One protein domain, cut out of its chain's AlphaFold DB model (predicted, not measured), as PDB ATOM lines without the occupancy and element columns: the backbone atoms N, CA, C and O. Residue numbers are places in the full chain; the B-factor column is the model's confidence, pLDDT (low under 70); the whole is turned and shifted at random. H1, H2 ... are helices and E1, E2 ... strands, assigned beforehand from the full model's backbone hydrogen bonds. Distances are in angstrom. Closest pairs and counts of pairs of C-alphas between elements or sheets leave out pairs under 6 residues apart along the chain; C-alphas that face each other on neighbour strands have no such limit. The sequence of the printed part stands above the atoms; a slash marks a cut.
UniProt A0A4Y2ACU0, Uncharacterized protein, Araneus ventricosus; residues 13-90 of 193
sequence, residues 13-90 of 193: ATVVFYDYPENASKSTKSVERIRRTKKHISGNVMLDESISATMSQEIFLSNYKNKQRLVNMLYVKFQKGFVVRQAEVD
ATOM      1  N   ALA A  13     -28.166 -23.931 -19.486       90.12
ATOM      2  CA  ALA A  13     -29.082 -23.032 -20.180       90.12
ATOM      3  C   ALA A  13     -28.832 -21.559 -19.811       90.12
ATOM      4  O   ALA A  13     -28.418 -21.222 -18.696       90.12
ATOM      5  N   THR A  14     -29.120 -20.685 -20.775       94.00
ATOM      6  CA  THR A  14     -29.128 -19.235 -20.578       94.00
ATOM      7  C   THR A  14     -30.563 -18.755 -20.410       94.00
ATOM      8  O   THR A  14     -31.420 -19.073 -21.230       94.00
ATOM      9  N   VAL A  15     -30.819 -17.977 -19.362       93.62
ATOM     10  CA  VAL A  15     -32.120 -17.360 -19.081       93.62
ATOM     11  C   VAL A  15     -31.996 -15.858 -19.280       93.62
ATOM     12  O   VAL A  15     -31.065 -15.236 -18.771       93.62
ATOM     13  N   VAL A  16     -32.935 -15.270 -20.017       93.56
ATOM     14  CA  VAL A  16     -32.984 -13.826 -20.251       93.56
ATOM     15  C   VAL A  16     -34.198 -13.251 -19.537       93.56
ATOM     16  O   VAL A  16     -35.328 -13.641 -19.822       93.56
ATOM     17  N   PHE A  17     -33.971 -12.309 -18.627       91.00
ATOM     18  CA  PHE A  17     -35.037 -11.526 -18.012       91.00
ATOM     19  C   PHE A  17     -35.188 -10.179 -18.705       91.00
ATOM     20  O   PHE A  17     -34.211  -9.555 -19.112       91.00
ATOM     21  N   TYR A  18     -36.428  -9.716 -18.815       85.12
ATOM     22  CA  TYR A  18     -36.714  -8.362 -19.262       85.12
ATOM     23  C   TYR A  18     -36.481  -7.386 -18.106       85.12
ATOM     24  O   TYR A  18     -37.035  -7.582 -17.022       85.12
ATOM     25  N   ASP A  19     -35.692  -6.339 -18.330       77.56
ATOM     26  CA  ASP A  19     -35.518  -5.296 -17.332       77.56
ATOM     27  C   ASP A  19     -36.679  -4.309 -17.353       77.56
ATOM     28  O   ASP A  19     -37.170  -3.892 -18.399       77.56
ATOM     29  N   TYR A  20     -37.103  -3.864 -16.182       69.19
ATOM     30  CA  TYR A  20     -38.036  -2.757 -16.075       69.19
ATOM     31  C   TYR A  20     -37.293  -1.559 -15.477       69.19
ATOM     32  O   TYR A  20     -37.486  -1.316 -14.300       69.19
ATOM     33  N   PRO A  21     -36.449  -0.806 -16.194       66.00
ATOM     34  CA  PRO A  21     -35.729   0.314 -15.590       66.00
ATOM     35  C   PRO A  21     -36.699   1.391 -15.076       66.00
ATOM     36  O   PRO A  21     -37.723   1.668 -15.709       66.00
ATOM     37  N   GLU A  22     -36.393   1.986 -13.918       58.75
ATOM     38  CA  GLU A  22     -37.243   3.000 -13.257       58.75
ATOM     39  C   GLU A  22     -37.338   4.269 -14.111       58.75
ATOM     40  O   GLU A  22     -38.398   4.879 -14.247       58.75
ATOM     41  N   ASN A  23     -36.248   4.558 -14.823       58.81
ATOM     42  CA  ASN A  23     -36.109   5.662 -15.761       58.81
ATOM     43  C   ASN A  23     -36.360   5.202 -17.199       58.81
ATOM     44  O   ASN A  23     -35.629   5.616 -18.099       58.81
ATOM     45  N   ALA A  24     -37.336   4.310 -17.419       55.06
ATOM     46  CA  ALA A  24     -37.692   3.860 -18.759       55.06
ATOM     47  C   ALA A  24     -37.840   5.089 -19.663       55.06
ATOM     48  O   ALA A  24     -38.756   5.900 -19.495       55.06
ATOM     49  N   SER A  25     -36.899   5.235 -20.594       57.47
ATOM     50  CA  SER A  25     -36.890   6.306 -21.579       57.47
ATOM     51  C   SER A  25     -38.246   6.363 -22.292       57.47
ATOM     52  O   SER A  25     -39.038   5.411 -22.248       57.47
ATOM     53  N   LYS A  26     -38.549   7.497 -22.938       60.22
ATOM     54  CA  LYS A  26     -39.774   7.730 -23.727       60.22
ATOM     55  C   LYS A  26     -39.850   6.781 -24.941       60.22
ATOM     56  O   LYS A  26     -39.752   7.209 -26.082       60.22
ATOM     57  N   SER A  27     -39.979   5.484 -24.699       64.06
ATOM     58  CA  SER A  27     -40.186   4.441 -25.691       64.06
ATOM     59  C   SER A  27     -41.678   4.144 -25.813       64.06
ATOM     60  O   SER A  27     -42.463   4.342 -24.886       64.06
ATOM     61  N   THR A  28     -42.090   3.599 -26.950       61.41
ATOM     62  CA  THR A  28     -43.460   3.103 -27.153       61.41
ATOM     63  C   THR A  28     -43.865   2.063 -26.099       61.41
ATOM     64  O   THR A  28     -45.015   2.047 -25.653       61.41
ATOM     65  N   LYS A  29     -42.910   1.261 -25.602       67.75
ATOM     66  CA  LYS A  29     -43.139   0.280 -24.528       67.75
ATOM     67  C   LYS A  29     -43.487   0.934 -23.184       67.75
ATOM     68  O   LYS A  29     -44.281   0.360 -22.440       67.75
ATOM     69  N   SER A  30     -42.948   2.111 -22.848       68.75
ATOM     70  CA  SER A  30     -43.293   2.784 -21.584       68.75
ATOM     71  C   SER A  30     -44.713   3.361 -21.603       68.75
ATOM     72  O   SER A  30     -45.439   3.216 -20.618       68.75
ATOM     73  N   VAL A  31     -45.167   3.895 -22.743       71.94
ATOM     74  CA  VAL A  31     -46.557   4.356 -22.933       71.94
ATOM     75  C   VAL A  31     -47.553   3.208 -22.750       71.94
ATOM     76  O   VAL A  31     -48.508   3.321 -21.976       71.94
ATOM     77  N   GLU A  32     -47.303   2.074 -23.405       71.12
ATOM     78  CA  GLU A  32     -48.172   0.898 -23.305       71.12
ATOM     79  C   GLU A  32     -48.180   0.304 -21.883       71.12
ATOM     80  O   GLU A  32     -49.227  -0.119 -21.383       71.12
ATOM     81  N   ARG A  33     -47.047   0.348 -21.165       71.44
ATOM     82  CA  ARG A  33     -46.986  -0.027 -19.738       71.44
ATOM     83  C   ARG A  33     -47.879   0.855 -18.876       71.44
ATOM     84  O   ARG A  33     -48.660   0.319 -18.093       71.44
ATOM     85  N   ILE A  34     -47.804   2.178 -19.038       72.62
ATOM     86  CA  ILE A  34     -48.629   3.130 -18.276       72.62
ATOM     87  C   ILE A  34     -50.116   2.857 -18.521       72.62
ATOM     88  O   ILE A  34     -50.899   2.815 -17.570       72.62
ATOM     89  N   ARG A  35     -50.507   2.617 -19.779       76.62
ATOM     90  CA  ARG A  35     -51.888   2.272 -20.135       76.62
ATOM     91  C   ARG A  35     -52.374   1.020 -19.394       76.62
ATOM     92  O   ARG A  35     -53.481   1.031 -18.861       76.62
ATOM     93  N   ARG A  36     -51.558  -0.040 -19.327       68.56
ATOM     94  CA  ARG A  36     -51.908  -1.296 -18.631       68.56
ATOM     95  C   ARG A  36     -51.952  -1.134 -17.111       68.56
ATOM     96  O   ARG A  36     -52.854  -1.674 -16.480       68.56
ATOM     97  N   THR A  37     -51.028  -0.374 -16.524       68.62
ATOM     98  CA  THR A  37     -50.998  -0.133 -15.071       68.62
ATOM     99  C   THR A  37     -52.200   0.685 -14.596       68.62
ATOM    100  O   THR A  37     -52.734   0.397 -13.532       68.62
ATOM    101  N   LYS A  38     -52.710   1.629 -15.400       70.31
ATOM    102  CA  LYS A  38     -53.931   2.393 -15.067       70.31
ATOM    103  C   LYS A  38     -55.201   1.537 -14.941       70.31
ATOM    104  O   LYS A  38     -56.200   2.030 -14.431       70.31
ATOM    105  N   LYS A  39     -55.182   0.281 -15.404       71.06
ATOM    106  CA  LYS A  39     -56.346  -0.613 -15.377       71.06
ATOM    107  C   LYS A  39     -56.618  -1.205 -13.988       71.06
ATOM    108  O   LYS A  39     -57.766  -1.508 -13.694       71.06
ATOM    109  N   HIS A  40     -55.587  -1.358 -13.149       69.12
ATOM    110  CA  HIS A  40     -55.683  -2.054 -11.860       69.12
ATOM    111  C   HIS A  40     -54.842  -1.369 -10.786       69.12
ATOM    112  O   HIS A  40     -53.639  -1.182 -10.968       69.12
ATOM    113  N   ILE A  41     -55.449  -1.068  -9.637       73.25
ATOM    114  CA  ILE A  41     -54.746  -0.534  -8.464       73.25
ATOM    115  C   ILE A  41     -54.215  -1.713  -7.647       73.25
ATOM    116  O   ILE A  41     -54.980  -2.568  -7.211       73.25
ATOM    117  N   SER A  42     -52.900  -1.761  -7.448       80.00
ATOM    118  CA  SER A  42     -52.227  -2.838  -6.721       80.00
ATOM    119  C   SER A  42     -51.232  -2.268  -5.720       80.00
ATOM    120  O   SER A  42     -50.411  -1.408  -6.057       80.00
ATOM    121  N   GLY A  43     -51.324  -2.741  -4.475       81.00
ATOM    122  CA  GLY A  43     -50.423  -2.356  -3.396       81.00
ATOM    123  C   GLY A  43     -49.000  -2.869  -3.619       81.00
ATOM    124  O   GLY A  43     -48.766  -3.836  -4.346       81.00
ATOM    125  N   ASN A  44     -48.030  -2.222  -2.975       81.69
ATOM    126  CA  ASN A  44     -46.666  -2.739  -2.946       81.69
ATOM    127  C   ASN A  44     -46.634  -4.021  -2.111       81.69
ATOM    128  O   ASN A  44     -47.012  -4.009  -0.942       81.69
ATOM    129  N   VAL A  45     -46.140  -5.102  -2.701       82.69
ATOM    130  CA  VAL A  45     -45.993  -6.396  -2.036       82.69
ATOM    131  C   VAL A  45     -44.528  -6.593  -1.686       82.69
ATOM    132  O   VAL A  45     -43.649  -6.503  -2.550       82.69
ATOM    133  N   MET A  46     -44.247  -6.829  -0.407       81.12
ATOM    134  CA  MET A  46     -42.927  -7.274   0.036       81.12
ATOM    135  C   MET A  46     -42.809  -8.751  -0.332       81.12
ATOM    136  O   MET A  46     -43.400  -9.604   0.319       81.12
ATOM    137  N   LEU A  47     -42.134  -9.021  -1.448       76.31
ATOM    138  CA  LEU A  47     -41.853 -10.380  -1.886       76.31
ATOM    139  C   LEU A  47     -40.666 -10.941  -1.105       76.31
ATOM    140  O   LEU A  47     -39.626 -10.291  -1.022       76.31
ATOM    141  N   ASP A  48     -40.841 -12.160  -0.616       74.12
ATOM    142  CA  ASP A  48     -39.795 -13.045  -0.115       74.12
ATOM    143  C   ASP A  48     -40.077 -14.469  -0.633       74.12
ATOM    144  O   ASP A  48     -41.218 -14.777  -0.990       74.12
ATOM    145  N   GLU A  49     -39.062 -15.338  -0.674       72.31
ATOM    146  CA  GLU A  49     -39.189 -16.722  -1.154       72.31
ATOM    147  C   GLU A  49     -40.241 -17.531  -0.375       72.31
ATOM    148  O   GLU A  49     -40.786 -18.498  -0.907       72.31
ATOM    149  N   SER A  50     -40.533 -17.135   0.868       73.94
ATOM    150  CA  SER A  50     -41.480 -17.808   1.759       73.94
ATOM    151  C   SER A  50     -42.927 -17.300   1.664       73.94
ATOM    152  O   SER A  50     -43.833 -17.937   2.204       73.94
ATOM    153  N   ILE A  51     -43.177 -16.173   0.985       73.69
ATOM    154  CA  ILE A  51     -44.484 -15.501   0.998       73.69
ATOM    155  C   ILE A  51     -45.291 -15.863  -0.253       73.69
ATOM    156  O   ILE A  51     -44.905 -15.561  -1.382       73.69
ATOM    157  N   SER A  52     -46.479 -16.439  -0.059       68.69
ATOM    158  CA  SER A  52     -47.463 -16.622  -1.130       68.69
ATOM    159  C   SER A  52     -48.210 -15.316  -1.415       68.69
ATOM    160  O   SER A  52     -48.802 -14.726  -0.509       68.69
ATOM    161  N   ALA A  53     -48.241 -14.881  -2.677       70.62
ATOM    162  CA  ALA A  53     -49.044 -13.729  -3.078       70.62
ATOM    163  C   ALA A  53     -50.541 -14.013  -2.850       70.62
ATOM    164  O   ALA A  53     -51.091 -14.965  -3.393       70.62
ATOM    165  N   THR A  54     -51.210 -13.166  -2.066       81.50
ATOM    166  CA  THR A  54     -52.648 -13.285  -1.741       81.50
ATOM    167  C   THR A  54     -53.568 -12.701  -2.817       81.50
ATOM    168  O   THR A  54     -54.789 -12.735  -2.687       81.50
ATOM    169  N   MET A  55     -52.990 -12.147  -3.883       86.06
ATOM    170  CA  MET A  55     -53.690 -11.482  -4.980       86.06
ATOM    171  C   MET A  55     -53.472 -12.220  -6.302       86.06
ATOM    172  O   MET A  55     -52.518 -12.983  -6.452       86.06
ATOM    173  N   SER A  56     -54.333 -11.959  -7.286       87.44
ATOM    174  CA  SER A  56     -54.182 -12.548  -8.617       87.44
ATOM    175  C   SER A  56     -52.903 -12.065  -9.312       87.44
ATOM    176  O   SER A  56     -52.415 -10.958  -9.066       87.44
ATOM    177  N   GLN A  57     -52.386 -12.873 -10.241       86.44
ATOM    178  CA  GLN A  57     -51.211 -12.526 -11.043       86.44
ATOM    179  C   GLN A  57     -51.397 -11.206 -11.810       86.44
ATOM    180  O   GLN A  57     -50.464 -10.410 -11.885       86.44
ATOM    181  N   GLU A  58     -52.586 -10.948 -12.365       84.81
ATOM    182  CA  GLU A  58     -52.861  -9.716 -13.118       84.81
ATOM    183  C   GLU A  58     -52.747  -8.469 -12.227       84.81
ATOM    184  O   GLU A  58     -52.128  -7.483 -12.628       84.81
ATOM    185  N   ILE A  59     -53.277  -8.537 -11.000       85.38
ATOM    186  CA  ILE A  59     -53.191  -7.448 -10.014       85.38
ATOM    187  C   ILE A  59     -51.752  -7.306  -9.516       85.38
ATOM    188  O   ILE A  59     -51.216  -6.201  -9.464       85.38
ATOM    189  N   PHE A  60     -51.081  -8.410  -9.192       87.31
ATOM    190  CA  PHE A  60     -49.696  -8.375  -8.732       87.31
ATOM    191  C   PHE A  60     -48.775  -7.711  -9.764       87.31
ATOM    192  O   PHE A  60     -48.027  -6.784  -9.441       87.31
ATOM    193  N   LEU A  61     -48.877  -8.147 -11.024       86.12
ATOM    194  CA  LEU A  61     -48.067  -7.651 -12.128       86.12
ATOM    195  C   LEU A  61     -48.524  -6.276 -12.635       86.12
ATOM    196  O   LEU A  61     -47.808  -5.675 -13.433       86.12
ATOM    197  N   SER A  62     -49.664  -5.716 -12.220       83.62
ATOM    198  CA  SER A  62     -50.018  -4.346 -12.627       83.62
ATOM    199  C   SER A  62     -49.071  -3.308 -12.007       83.62
ATOM    200  O   SER A  62     -48.748  -2.306 -12.656       83.62
ATOM    201  N   ASN A  63     -48.560  -3.589 -10.803       84.19
ATOM    202  CA  ASN A  63     -47.611  -2.751 -10.082       84.19
ATOM    203  C   ASN A  63     -46.171  -3.002 -10.565       84.19
ATOM    204  O   ASN A  63     -45.638  -4.112 -10.527       84.19
ATOM    205  N   TYR A  64     -45.519  -1.930 -11.014       80.62
ATOM    206  CA  TYR A  64     -44.158  -1.972 -11.542       80.62
ATOM    207  C   TYR A  64     -43.108  -2.373 -10.487       80.62
ATOM    208  O   TYR A  64     -42.209  -3.153 -10.796       80.62
ATOM    209  N   LYS A  65     -43.237  -1.918  -9.233       84.88
ATOM    210  CA  LYS A  65     -42.308  -2.286  -8.150       84.88
ATOM    211  C   LYS A  65     -42.408  -3.775  -7.821       84.88
ATOM    212  O   LYS A  65     -41.394  -4.418  -7.568       84.88
ATOM    213  N   ASN A  66     -43.616  -4.334  -7.887       86.19
ATOM    214  CA  ASN A  66     -43.852  -5.766  -7.699       86.19
ATOM    215  C   ASN A  66     -43.206  -6.597  -8.819       86.19
ATOM    216  O   ASN A  66     -42.516  -7.573  -8.529       86.19
ATOM    217  N   LYS A  67     -43.354  -6.175 -10.084       85.38
ATOM    218  CA  LYS A  67     -42.652  -6.783 -11.233       85.38
ATOM    219  C   LYS A  67     -41.137  -6.771 -11.049       85.38
ATOM    220  O   LYS A  67     -40.504  -7.807 -11.212       85.38
ATOM    221  N   GLN A  68     -40.578  -5.619 -10.684       85.69
ATOM    222  CA  GLN A  68     -39.145  -5.451 -10.443       85.69
ATOM    223  C   GLN A  68     -38.631  -6.388  -9.347       85.69
ATOM    224  O   GLN A  68     -37.680  -7.135  -9.558       85.69
ATOM    225  N   ARG A  69     -39.314  -6.431  -8.197       87.69
ATOM    226  CA  ARG A  69     -38.971  -7.348  -7.099       87.69
ATOM    227  C   ARG A  69     -39.020  -8.812  -7.527       87.69
ATOM    228  O   ARG A  69     -38.107  -9.562  -7.199       87.69
ATOM    229  N   LEU A  70     -40.051  -9.201  -8.279       88.62
ATOM    230  CA  LEU A  70     -40.185 -10.561  -8.796       88.62
ATOM    231  C   LEU A  70     -39.023 -10.917  -9.728       88.62
ATOM    232  O   LEU A  70     -38.399 -11.957  -9.544       88.62
ATOM    233  N   VAL A  71     -38.704 -10.050 -10.694       88.81
ATOM    234  CA  VAL A  71     -37.586 -10.269 -11.622       88.81
ATOM    235  C   VAL A  71     -36.262 -10.360 -10.874       88.81
ATOM    236  O   VAL A  71     -35.520 -11.302 -11.116       88.81
ATOM    237  N   ASN A  72     -35.986  -9.463  -9.926       89.38
ATOM    238  CA  ASN A  72     -34.734  -9.477  -9.163       89.38
ATOM    239  C   ASN A  72     -34.585 -10.747  -8.315       89.38
ATOM    240  O   ASN A  72     -33.518 -11.359  -8.293       89.38
ATOM    241  N   MET A  73     -35.663 -11.187  -7.660       89.75
ATOM    242  CA  MET A  73     -35.667 -12.443  -6.908       89.75
ATOM    243  C   MET A  73     -35.396 -13.643  -7.827       89.75
ATOM    244  O   MET A  73     -34.552 -14.486  -7.516       89.75
ATOM    245  N   LEU A  74     -36.079 -13.719  -8.974       90.25
ATOM    246  CA  LEU A  74     -35.855 -14.787  -9.949       90.25
ATOM    247  C   LEU A  74     -34.428 -14.731 -10.504       90.25
ATOM    248  O   LEU A  74     -33.763 -15.759 -10.553       90.25
ATOM    249  N   TYR A  75     -33.922 -13.548 -10.840       91.44
ATOM    250  CA  TYR A  75     -32.564 -13.354 -11.338       91.44
ATOM    251  C   TYR A  75     -31.530 -13.994 -10.399       91.44
ATOM    252  O   TYR A  75     -30.786 -14.880 -10.820       91.44
ATOM    253  N   VAL A  76     -31.565 -13.649  -9.106       91.06
ATOM    254  CA  VAL A  76     -30.663 -14.217  -8.085       91.06
ATOM    255  C   VAL A  76     -30.854 -15.730  -7.932       91.06
ATOM    256  O   VAL A  76     -29.884 -16.476  -7.781       91.06
ATOM    257  N   LYS A  77     -32.096 -16.221  -7.989       90.88
ATOM    258  CA  LYS A  77     -32.391 -17.650  -7.832       90.88
ATOM    259  C   LYS A  77     -31.856 -18.483  -8.997       90.88
ATOM    260  O   LYS A  77     -31.257 -19.533  -8.770       90.88
ATOM    261  N   PHE A  78     -32.024 -18.006 -10.227       90.44
ATOM    262  CA  PHE A  78     -31.556 -18.695 -11.429       90.44
ATOM    263  C   PHE A  78     -30.029 -18.626 -11.590       90.44
ATOM    264  O   PHE A  78     -29.438 -19.574 -12.106       90.44
ATOM    265  N   GLN A  79     -29.352 -17.600 -11.063       92.00
ATOM    266  CA  GLN A  79     -27.882 -17.529 -11.085       92.00
ATOM    267  C   GLN A  79     -27.186 -18.719 -10.401       92.00
ATOM    268  O   GLN A  79     -26.041 -19.024 -10.722       92.00
ATOM    269  N   LYS A  80     -27.872 -19.436  -9.501       90.31
ATOM    270  CA  LYS A  80     -27.321 -20.618  -8.816       90.31
ATOM    271  C   LYS A  80     -27.130 -21.841  -9.728       90.31
ATOM    272  O   LYS A  80     -26.488 -22.799  -9.310       90.31
ATOM    273  N   GLY A  81     -27.682 -21.841 -10.943       88.88
ATOM    274  CA  GLY A  81     -27.589 -22.987 -11.860       88.88
ATOM    275  C   GLY A  81     -27.602 -22.650 -13.351       88.88
ATOM    276  O   GLY A  81     -27.461 -23.556 -14.173       88.88
ATOM    277  N   PHE A  82     -27.759 -21.373 -13.706       92.62
ATOM    278  CA  PHE A  82     -27.936 -20.909 -15.078       92.62
ATOM    279  C   PHE A  82     -27.091 -19.671 -15.361       92.62
ATOM    280  O   PHE A  82     -26.785 -18.884 -14.466       92.62
ATOM    281  N   VAL A  83     -26.779 -19.458 -16.639       93.94
ATOM    282  CA  VAL A  83     -26.274 -18.164 -17.101       93.94
ATOM    283  C   VAL A  83     -27.470 -17.227 -17.204       93.94
ATOM    284  O   VAL A  83     -28.385 -17.477 -17.984       93.94
ATOM    285  N   VAL A  84     -27.494 -16.155 -16.419       93.56
ATOM    286  CA  VAL A  84     -28.617 -15.209 -16.421       93.56
ATOM    287  C   VAL A  84     -28.195 -13.901 -17.075       93.56
ATOM    288  O   VAL A  84     -27.179 -13.311 -16.714       93.56
ATOM    289  N   ARG A  85     -28.987 -13.439 -18.043       93.69
ATOM    290  CA  ARG A  85     -28.825 -12.155 -18.732       93.69
ATOM    291  C   ARG A  85     -30.063 -11.292 -18.497       93.69
ATOM    292  O   ARG A  85     -31.154 -11.811 -18.275       93.69
ATOM    293  N   GLN A  86     -29.899  -9.978 -18.564       90.56
ATOM    294  CA  GLN A  86     -30.986  -9.019 -18.385       90.56
ATOM    295  C   GLN A  86     -31.024  -8.064 -19.580       90.56
ATOM    296  O   GLN A  86     -29.988  -7.558 -20.009       90.56
ATOM    297  N   ALA A  87     -32.209  -7.882 -20.159       89.25
ATOM    298  CA  ALA A  87     -32.422  -7.078 -21.353       89.25
ATOM    299  C   ALA A  87     -32.928  -5.681 -20.990       89.25
ATOM    300  O   ALA A  87     -34.042  -5.546 -20.495       89.25
ATOM    301  N   GLU A  88     -32.146  -4.650 -21.301       78.94
ATOM    302  CA  GLU A  88     -32.506  -3.253 -21.016       78.94
ATOM    303  C   GLU A  88     -33.670  -2.747 -21.889       78.94
ATOM    304  O   GLU A  88     -34.543  -2.009 -21.430       78.94
ATOM    305  N   VAL A  89     -33.702  -3.161 -23.162       74.94
ATOM    306  CA  VAL A  89     -34.651  -2.645 -24.165       74.94
ATOM    307  C   VAL A  89     -35.579  -3.738 -24.687       74.94
ATOM    308  O   VAL A  89     -36.808  -3.589 -24.664       74.94
ATOM    309  N   ASP A  90     -35.014  -4.847 -25.164       83.50
ATOM    310  CA  ASP A  90     -35.771  -5.937 -25.772       83.50
ATOM    311  C   ASP A  90     -35.189  -7.309 -25.418       83.50
ATOM    312  O   ASP A  90     -34.036  -7.605 -25.740       83.50
TER     313      ASP A  90
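Overview. This is residues 13 to 90 of the 193 residues of an uncharacterized protein of Araneus ventricosus (UniProt A0A4Y2ACU0). A small two-stranded parallel sheet, E1 beside E2, has the long helix H3 packed over one face, running back along the strands. H1 and the short H2 lie toward the end where H3 begins, and residues 38 to 56, with no named element, loop past H3 on the side away from the sheet. The printed part has 78 residues, with three named helices and two named strands in the order E1, H1, H2, H3, E2, a mixed class. It is only just compact, close to loose, with a radius of gyration of the C-alphas of 13.5 A, and only just flat, with spans of 37 by 32 by 17 A.

Arrangement. E1, residues 14 to 18, and E2, residues 83 to 87, are parallel neighbours at 25 degrees; N 15 and O 83 are within hydrogen-bond range at 2.8 A, as are N 85 and O 15 at 2.8 A. With H1, residues 28 to 37, H2, residues 57 to 62, and H3, residues 64 to 78, they form a strand-helix-strand unit, two parallel neighbour strands with helices between them along the chain. The closest C-alphas of H3 and E1 are those of Val 71 and Phe 17, 7.0 A apart; for H3 and E2 they are those of Tyr 75 and Val 84, 6.7 A apart. H2 and H3 only just touch, only at the corner, with 3 pairs of C-alphas within 8 A; the closest are those of Leu 61 and Lys 67, 5.6 A apart. H1 and H2 are close but not clearly touching, at a steep tilt of 60 degrees; their closest C-alphas, those of Thr 37 and Ser 62, are 5.0 A apart. In H1, H2 and H3 every O i to N i+4 pair is within hydrogen-bond range.

Along the chain. E1 begins at C-alpha 14 (-29.128, -19.235, -20.578) and E2 ends at C-alpha 87 (-32.422, -7.078, -21.353). H3 measures 20.9 A, H1 14.6 A, E2 13.4 A, E1 13.3 A and H2 8.4 A.

Size, cuts and confidence. The C-alphas farthest apart, those of Lys 38 and Gly 81, are 36.7 A apart. The printed part has no cut; the link from H1 to H2 is long, 19 residues. Mean pLDDT of the printed part is 80.1, with residues 20 to 30, 36 to 37, 40 and 52 under 70.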